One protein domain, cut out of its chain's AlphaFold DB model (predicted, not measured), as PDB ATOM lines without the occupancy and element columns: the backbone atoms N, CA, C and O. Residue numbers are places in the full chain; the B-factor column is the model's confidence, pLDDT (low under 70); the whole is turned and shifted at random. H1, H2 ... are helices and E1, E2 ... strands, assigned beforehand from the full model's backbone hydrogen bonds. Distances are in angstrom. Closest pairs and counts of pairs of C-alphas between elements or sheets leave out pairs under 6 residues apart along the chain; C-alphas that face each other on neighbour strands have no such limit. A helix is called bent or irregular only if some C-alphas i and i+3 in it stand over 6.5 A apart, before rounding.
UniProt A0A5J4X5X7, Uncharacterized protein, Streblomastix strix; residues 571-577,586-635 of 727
ATOM      1  N   LYS A 571       6.835 -38.295 -30.115       83.38
ATOM      2  CA  LYS A 571       7.363 -39.448 -29.365       83.38
ATOM      3  C   LYS A 571       7.471 -40.703 -30.234       83.38
ATOM      4  O   LYS A 571       6.612 -40.946 -31.076       83.38
ATOM      5  N   ILE A 572       8.489 -41.510 -29.954       88.88
ATOM      6  CA  ILE A 572       8.653 -42.910 -30.355       88.88
ATOM      7  C   ILE A 572       8.525 -43.753 -29.084       88.88
ATOM      8  O   ILE A 572       9.071 -43.373 -28.047       88.88
ATOM      9  N   PHE A 573       7.839 -44.892 -29.170       87.00
ATOM     10  CA  PHE A 573       7.734 -45.854 -28.074       87.00
ATOM     11  C   PHE A 573       8.403 -47.179 -28.457       87.00
ATOM     12  O   PHE A 573       8.262 -47.639 -29.589       87.00
ATOM     13  N   PHE A 574       9.107 -47.796 -27.509       89.00
ATOM     14  CA  PHE A 574       9.733 -49.115 -27.646       89.00
ATOM     15  C   PHE A 574       9.237 -50.041 -26.531       89.00
ATOM     16  O   PHE A 574       8.876 -49.556 -25.462       89.00
ATOM     17  N   GLY A 575       9.240 -51.359 -26.759       83.56
ATOM     18  CA  GLY A 575       8.781 -52.331 -25.755       83.56
ATOM     19  C   GLY A 575       7.278 -52.242 -25.461       83.56
ATOM     20  O   GLY A 575       6.877 -52.329 -24.309       83.56
ATOM     21  N   VAL A 576       6.458 -51.994 -26.488       78.50
ATOM     22  CA  VAL A 576       4.994 -51.889 -26.363       78.50
ATOM     23  C   VAL A 576       4.329 -53.268 -26.431       78.50
ATOM     24  O   VAL A 576       4.733 -54.095 -27.250       78.50
ATOM     25  N   ASP A 577       3.279 -53.501 -25.639       80.00
ATOM     26  CA  ASP A 577       2.364 -54.623 -25.882       80.00
ATOM     27  C   ASP A 577       1.509 -54.314 -27.133       80.00
ATOM     28  O   ASP A 577       0.956 -53.216 -27.240       80.00
ATOM     29  N   GLU A 586       3.833 -51.777 -19.148       80.19
ATOM     30  CA  GLU A 586       5.063 -52.256 -18.514       80.19
ATOM     31  C   GLU A 586       6.144 -52.553 -19.565       80.19
ATOM     32  O   GLU A 586       5.850 -53.001 -20.670       80.19
ATOM     33  N   GLY A 587       7.409 -52.264 -19.252       82.50
ATOM     34  CA  GLY A 587       8.518 -52.426 -20.196       82.50
ATOM     35  C   GLY A 587       8.638 -51.309 -21.244       82.50
ATOM     36  O   GLY A 587       9.652 -51.260 -21.941       82.50
ATOM     37  N   GLN A 588       7.677 -50.380 -21.323       89.62
ATOM     38  CA  GLN A 588       7.674 -49.331 -22.342       89.62
ATOM     39  C   GLN A 588       8.739 -48.244 -22.098       89.62
ATOM     40  O   GLN A 588       8.852 -47.666 -21.013       89.62
ATOM     41  N   TRP A 589       9.479 -47.914 -23.154       90.69
ATOM     42  CA  TRP A 589      10.391 -46.769 -23.218       90.69
ATOM     43  C   TRP A 589       9.854 -45.696 -24.158       90.69
ATOM     44  O   TRP A 589       9.308 -46.012 -25.214       90.69
ATOM     45  N   THR A 590      10.086 -44.428 -23.819       86.94
ATOM     46  CA  THR A 590       9.750 -43.272 -24.657       86.94
ATOM     47  C   THR A 590      11.015 -42.536 -25.092       86.94
ATOM     48  O   THR A 590      11.881 -42.232 -24.269       86.94
ATOM     49  N   VAL A 591      11.073 -42.170 -26.372       90.62
ATOM     50  CA  VAL A 591      12.067 -41.249 -26.939       90.62
ATOM     51  C   VAL A 591      11.355 -40.077 -27.599       90.62
ATOM     52  O   VAL A 591      10.447 -40.288 -28.398       90.62
ATOM     53  N   GLY A 592      11.755 -38.843 -27.296       88.06
ATOM     54  CA  GLY A 592      11.203 -37.652 -27.946       88.06
ATOM     55  C   GLY A 592      11.139 -36.419 -27.051       88.06
ATOM     56  O   GLY A 592      11.773 -36.365 -25.994       88.06
ATOM     57  N   ILE A 593      10.363 -35.428 -27.493       84.56
ATOM     58  CA  ILE A 593      10.171 -34.161 -26.782       84.56
ATOM     59  C   ILE A 593       9.093 -34.331 -25.709       84.56
ATOM     60  O   ILE A 593       7.966 -34.752 -25.994       84.56
ATOM     61  N   MET A 594       9.438 -33.994 -24.467       75.19
ATOM     62  CA  MET A 594       8.541 -34.134 -23.320       75.19
ATOM     63  C   MET A 594       7.852 -32.830 -22.956       75.19
ATOM     64  O   MET A 594       8.403 -31.743 -23.082       75.19
ATOM     65  N   LEU A 595       6.626 -32.960 -22.461       68.81
ATOM     66  CA  LEU A 595       5.769 -31.845 -22.067       68.81
ATOM     67  C   LEU A 595       5.172 -32.124 -20.695       68.81
ATOM     68  O   LEU A 595       3.969 -32.318 -20.533       68.81
ATOM     69  N   GLY A 596       6.056 -32.199 -19.704       63.94
ATOM     70  CA  GLY A 596       5.642 -32.079 -18.315       63.94
ATOM     71  C   GLY A 596       5.222 -30.641 -18.008       63.94
ATOM     72  O   GLY A 596       5.732 -29.691 -18.601       63.94
ATOM     73  N   GLN A 597       4.325 -30.474 -17.039       52.47
ATOM     74  CA  GLN A 597       4.161 -29.196 -16.347       52.47
ATOM     75  C   GLN A 597       5.371 -29.021 -15.415       52.47
ATOM     76  O   GLN A 597       5.407 -29.623 -14.343       52.47
ATOM     77  N   GLY A 598       6.393 -28.274 -15.839       59.81
ATOM     78  CA  GLY A 598       7.620 -28.084 -15.059       59.81
ATOM     79  C   GLY A 598       8.869 -27.798 -15.907       59.81
ATOM     80  O   GLY A 598       8.754 -27.568 -17.110       59.81
ATOM     81  N   PRO A 599      10.075 -27.839 -15.302       57.22
ATOM     82  CA  PRO A 599      11.340 -27.478 -15.961       57.22
ATOM     83  C   PRO A 599      11.782 -28.442 -17.079       57.22
ATOM     84  O   PRO A 599      12.772 -28.185 -17.754       57.22
ATOM     85  N   THR A 600      11.057 -29.545 -17.284       60.72
ATOM     86  CA  THR A 600      11.299 -30.557 -18.327       60.72
ATOM     87  C   THR A 600      10.558 -30.290 -19.635       60.72
ATOM     88  O   THR A 600      10.702 -31.061 -20.587       60.72
ATOM     89  N   ALA A 601       9.734 -29.242 -19.694       69.94
ATOM     90  CA  ALA A 601       8.986 -28.897 -20.893       69.94
ATOM     91  C   ALA A 601       9.929 -28.640 -22.081       69.94
ATOM     92  O   ALA A 601      10.912 -27.914 -21.967       69.94
ATOM     93  N   GLN A 602       9.592 -29.229 -23.227       78.50
ATOM     94  CA  GLN A 602      10.297 -29.127 -24.509       78.50
ATOM     95  C   GLN A 602      11.710 -29.751 -24.546       78.50
ATOM     96  O   GLN A 602      12.372 -29.680 -25.578       78.50
ATOM     97  N   GLN A 603      12.159 -30.422 -23.481       84.12
ATOM     98  CA  GLN A 603      13.427 -31.159 -23.481       84.12
ATOM     99  C   GLN A 603      13.333 -32.444 -24.315       84.12
ATOM    100  O   GLN A 603      12.330 -33.167 -24.249       84.12
ATOM    101  N   PHE A 604      14.401 -32.768 -25.051       87.56
ATOM    102  CA  PHE A 604      14.549 -34.087 -25.668       87.56
ATOM    103  C   PHE A 604      14.938 -35.112 -24.603       87.56
ATOM    104  O   PHE A 604      15.742 -34.828 -23.715       87.56
ATOM    105  N   SER A 605      14.364 -36.311 -24.674       87.56
ATOM    106  CA  SER A 605      14.582 -37.338 -23.657       87.56
ATOM    107  C   SER A 605      14.548 -38.762 -24.195       87.56
ATOM    108  O   SER A 605      13.877 -39.052 -25.186       87.56
ATOM    109  N   ILE A 606      15.238 -39.642 -23.470       91.69
ATOM    110  CA  ILE A 606      15.173 -41.100 -23.574       91.69
ATOM    111  C   ILE A 606      14.960 -41.628 -22.155       91.69
ATOM    112  O   ILE A 606      15.866 -41.554 -21.321       91.69
ATOM    113  N   CYS A 607      13.767 -42.131 -21.846       89.44
ATOM    114  CA  CYS A 607      13.441 -42.614 -20.505       89.44
ATOM    115  C   CYS A 607      12.415 -43.751 -20.527       89.44
ATOM    116  O   CYS A 607      11.712 -43.963 -21.515       89.44
ATOM    117  N   TYR A 608      12.288 -44.443 -19.398       88.88
ATOM    118  CA  TYR A 608      11.155 -45.325 -19.141       88.88
ATOM    119  C   TYR A 608       9.859 -44.492 -19.173       88.88
ATOM    120  O   TYR A 608       9.824 -43.381 -18.634       88.88
ATOM    121  N   SER A 609       8.805 -44.965 -19.838       86.06
ATOM    122  CA  SER A 609       7.599 -44.158 -20.101       86.06
ATOM    123  C   SER A 609       6.887 -43.609 -18.848       86.06
ATOM    124  O   SER A 609       6.426 -42.464 -18.901       86.06
ATOM    125  N   PRO A 610       6.834 -44.322 -17.704       82.44
ATOM    126  CA  PRO A 610       6.314 -43.789 -16.439       82.44
ATOM    127  C   PRO A 610       7.113 -42.596 -15.893       82.44
ATOM    128  O   PRO A 610       6.537 -41.672 -15.324       82.44
ATOM    129  N   ASP A 611       8.426 -42.571 -16.127       82.62
ATOM    130  CA  ASP A 611       9.347 -41.527 -15.663       82.62
ATOM    131  C   ASP A 611       9.378 -40.285 -16.578       82.62
ATOM    132  O   ASP A 611      10.122 -39.335 -16.327       82.62
ATOM    133  N   GLN A 612       8.564 -40.240 -17.639       78.81
ATOM    134  CA  GLN A 612       8.597 -39.160 -18.636       78.81
ATOM    135  C   GLN A 612       8.421 -37.749 -18.046       78.81
ATOM    136  O   GLN A 612       9.067 -36.805 -18.510       78.81
ATOM    137  N   ALA A 613       7.600 -37.624 -16.997       75.31
ATOM    138  CA  ALA A 613       7.345 -36.376 -16.277       75.31
ATOM    139  C   ALA A 613       8.397 -36.056 -15.193       75.31
ATOM    140  O   ALA A 613       8.448 -34.926 -14.707       75.31
ATOM    141  N   THR A 614       9.250 -37.016 -14.829       79.69
ATOM    142  CA  THR A 614      10.252 -36.887 -13.765       79.69
ATOM    143  C   THR A 614      11.557 -36.321 -14.330       79.69
ATOM    144  O   THR A 614      12.218 -36.969 -15.138       79.69
ATOM    145  N   ALA A 615      11.959 -35.123 -13.892       74.12
ATOM    146  CA  ALA A 615      13.154 -34.436 -14.403       74.12
ATOM    147  C   ALA A 615      14.449 -35.244 -14.252       74.12
ATOM    148  O   ALA A 615      15.257 -35.314 -15.174       74.12
ATOM    149  N   ASN A 616      14.603 -35.929 -13.121       80.50
ATOM    150  CA  ASN A 616      15.848 -36.595 -12.743       80.50
ATOM    151  C   ASN A 616      15.856 -38.072 -13.181       80.50
ATOM    152  O   ASN A 616      16.295 -38.946 -12.434       80.50
ATOM    153  N   LYS A 617      15.302 -38.379 -14.364       85.12
ATOM    154  CA  LYS A 617      15.161 -39.752 -14.876       85.12
ATOM    155  C   LYS A 617      15.394 -39.853 -16.379       85.12
ATOM    156  O   LYS A 617      14.814 -39.090 -17.160       85.12
ATOM    157  N   GLY A 618      16.178 -40.856 -16.768       88.50
ATOM    158  CA  GLY A 618      16.591 -41.104 -18.149       88.50
ATOM    159  C   GLY A 618      17.688 -40.151 -18.623       88.50
ATOM    160  O   GLY A 618      18.249 -39.392 -17.833       88.50
ATOM    161  N   LEU A 619      17.986 -40.203 -19.919       90.50
ATOM    162  CA  LEU A 619      18.853 -39.243 -20.601       90.50
ATOM    163  C   LEU A 619      18.011 -38.029 -21.024       90.50
ATOM    164  O   LEU A 619      16.927 -38.214 -21.585       90.50
ATOM    165  N   ARG A 620      18.484 -36.807 -20.769       86.75
ATOM    166  CA  ARG A 620      17.800 -35.547 -21.107       86.75
ATOM    167  C   ARG A 620      18.766 -34.582 -21.789       86.75
ATOM    168  O   ARG A 620      19.915 -34.483 -21.372       86.75
ATOM    169  N   ILE A 621      18.281 -33.849 -22.789       88.12
ATOM    170  CA  ILE A 621      18.969 -32.699 -23.388       88.12
ATOM    171  C   ILE A 621      18.111 -31.454 -23.144       88.12
ATOM    172  O   ILE A 621      16.893 -31.491 -23.355       88.12
ATOM    173  N   SER A 622      18.731 -30.365 -22.690       83.00
ATOM    174  CA  SER A 622      18.069 -29.076 -22.476       83.00
ATOM    175  C   SER A 622      17.471 -28.493 -23.765       83.00
ATOM    176  O   SER A 622      17.838 -28.856 -24.881       83.00
ATOM    177  N   THR A 623      16.529 -27.561 -23.617       83.44
ATOM    178  CA  THR A 623      15.810 -26.926 -24.738       83.44
ATOM    179  C   THR A 623      16.701 -26.092 -25.659       83.44
ATOM    180  O   THR A 623      16.360 -25.898 -26.822       83.44
ATOM    181  N   ASP A 624      17.835 -25.610 -25.154       84.38
ATOM    182  CA  ASP A 624      18.867 -24.888 -25.900       84.38
ATOM    183  C   ASP A 624      19.958 -25.808 -26.485       84.38
ATOM    184  O   ASP A 624      20.827 -25.336 -27.214       84.38
ATOM    185  N   GLY A 625      19.915 -27.114 -26.190       85.56
ATOM    186  CA  GLY A 625      20.885 -28.108 -26.649       85.56
ATOM    187  C   GLY A 625      22.222 -28.128 -25.897       85.56
ATOM    188  O   GLY A 625      23.077 -28.940 -26.245       85.56
ATOM    189  N   ASN A 626      22.417 -27.274 -24.886       82.06
ATOM    190  CA  ASN A 626      23.719 -27.086 -24.234       82.06
ATOM    191  C   ASN A 626      24.018 -28.082 -23.100       82.06
ATOM    192  O   ASN A 626      25.185 -28.348 -22.824       82.06
ATOM    193  N   ILE A 627      22.995 -28.634 -22.437       81.31
ATOM    194  CA  ILE A 627      23.145 -29.481 -21.245       81.31
ATOM    195  C   ILE A 627      22.639 -30.893 -21.545       81.31
ATOM    196  O   ILE A 627      21.480 -31.077 -21.923       81.31
ATOM    197  N   LEU A 628      23.493 -31.893 -21.317       86.19
ATOM    198  CA  LEU A 628      23.157 -33.318 -21.345       86.19
ATOM    199  C   LEU A 628      23.186 -33.871 -19.914       86.19
ATOM    200  O   LEU A 628      24.227 -33.821 -19.256       86.19
ATOM    201  N   THR A 629      22.073 -34.444 -19.446       83.62
ATOM    202  CA  THR A 629      22.001 -35.106 -18.133       83.62
ATOM    203  C   THR A 629      21.556 -36.559 -18.229       83.62
ATOM    204  O   THR A 629      20.794 -36.941 -19.119       83.62
ATOM    205  N   PHE A 630      22.004 -37.381 -17.280       87.56
ATOM    206  CA  PHE A 630      21.522 -38.742 -17.065       87.56
ATOM    207  C   PHE A 630      21.062 -38.908 -15.614       87.56
ATOM    208  O   PHE A 630      21.835 -38.717 -14.679       87.56
ATOM    209  N   ASN A 631      19.783 -39.243 -15.420       85.31
ATOM    210  CA  ASN A 631      19.130 -39.340 -14.107       85.31
ATOM    211  C   ASN A 631      19.313 -38.092 -13.210       85.31
ATOM    212  O   ASN A 631      19.368 -38.198 -11.988       85.31
ATOM    213  N   GLY A 632      19.379 -36.903 -13.823       79.38
ATOM    214  CA  GLY A 632      19.573 -35.622 -13.133       79.38
ATOM    215  C   GLY A 632      21.033 -35.187 -12.950       79.38
ATOM    216  O   GLY A 632      21.251 -34.067 -12.505       79.38
ATOM    217  N   ASN A 633      22.012 -36.014 -13.327       78.38
ATOM    218  CA  ASN A 633      23.438 -35.680 -13.246       78.38
ATOM    219  C   ASN A 633      23.965 -35.204 -14.608       78.38
ATOM    220  O   ASN A 633      23.719 -35.867 -15.616       78.38
ATOM    221  N   GLU A 634      24.697 -34.091 -14.649       79.88
ATOM    222  CA  GLU A 634      25.355 -33.574 -15.862       79.88
ATOM    223  C   GLU A 634      26.573 -34.420 -16.266       79.88
ATOM    224  O   GLU A 634      27.275 -34.973 -15.419       79.88
ATOM    225  N   PHE A 635      26.830 -34.536 -17.573       68.38
ATOM    226  CA  PHE A 635      27.829 -35.462 -18.128       68.38
ATOM    227  C   PHE A 635      29.240 -34.853 -18.304       68.38
ATOM    228  O   PHE A 635      29.944 -35.217 -19.243       68.38
TER     229      PHE A 635
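What this domain is: This is residues 571 to 577 and 586 to 635 of the 727 residues of an uncharacterized protein of Streblomastix strix (UniProt A0A5J4X5X7). Look for one small twisted sheet of five short strands, E1, E2, E3, E4, E5 in that order across it, antiparallel throughout, with the short helix H1 over one face. The loop of residues 594 to 603 bulges toward that same face. The printed part has 57 residues, and along it come E1, E2, E3, H1, E4 and E5; the class is mostly strand, with under half of the residues in named elements. The whole is compact, with a radius of gyration of the C-alphas of 10.7 A, yet elongated, spanning 35 by 21 by 16 A.

How they stand to each other: Start at E1, residues 571 to 574, an edge strand antiparallel to E2, residues 589 to 593; N 572 and O 591 are 2.8 A apart. E2 forms a hairpin with E3, residues 604 to 608, where N 590 and O 607 are 2.9 A apart. H1, residues 609 to 613, is on the sheet, over E3, at a height of 7.7 A. It is irregular, C-alphas 610 and 613 being 7.5 A apart; 0 of 1 O i to N i+4 pairs and 1 of 2 O i to N i+3 pairs are within hydrogen-bond range. E4, residues 619 to 621, is antiparallel to E3, with N 606 and O 619 2.9 A apart. E4 forms a hairpin with E5, residues 628 to 630, where N 620 and O 629 are 2.8 A apart.

Where its parts are: Find C-alpha 571 at (7.363, -39.448, -29.365), where E1 begins. E2 measures 13.1 A and E3 13.4 A. E5 ends at C-alpha 630, (21.522, -38.742, -17.065).

The domain as a whole: Residues 578 to 585 are not printed, and C-alphas 577 and 586 are 8.2 A apart across this cut. Of the links printed whole, none is long. Confidence is under 70 at residues 595 to 601 and 635.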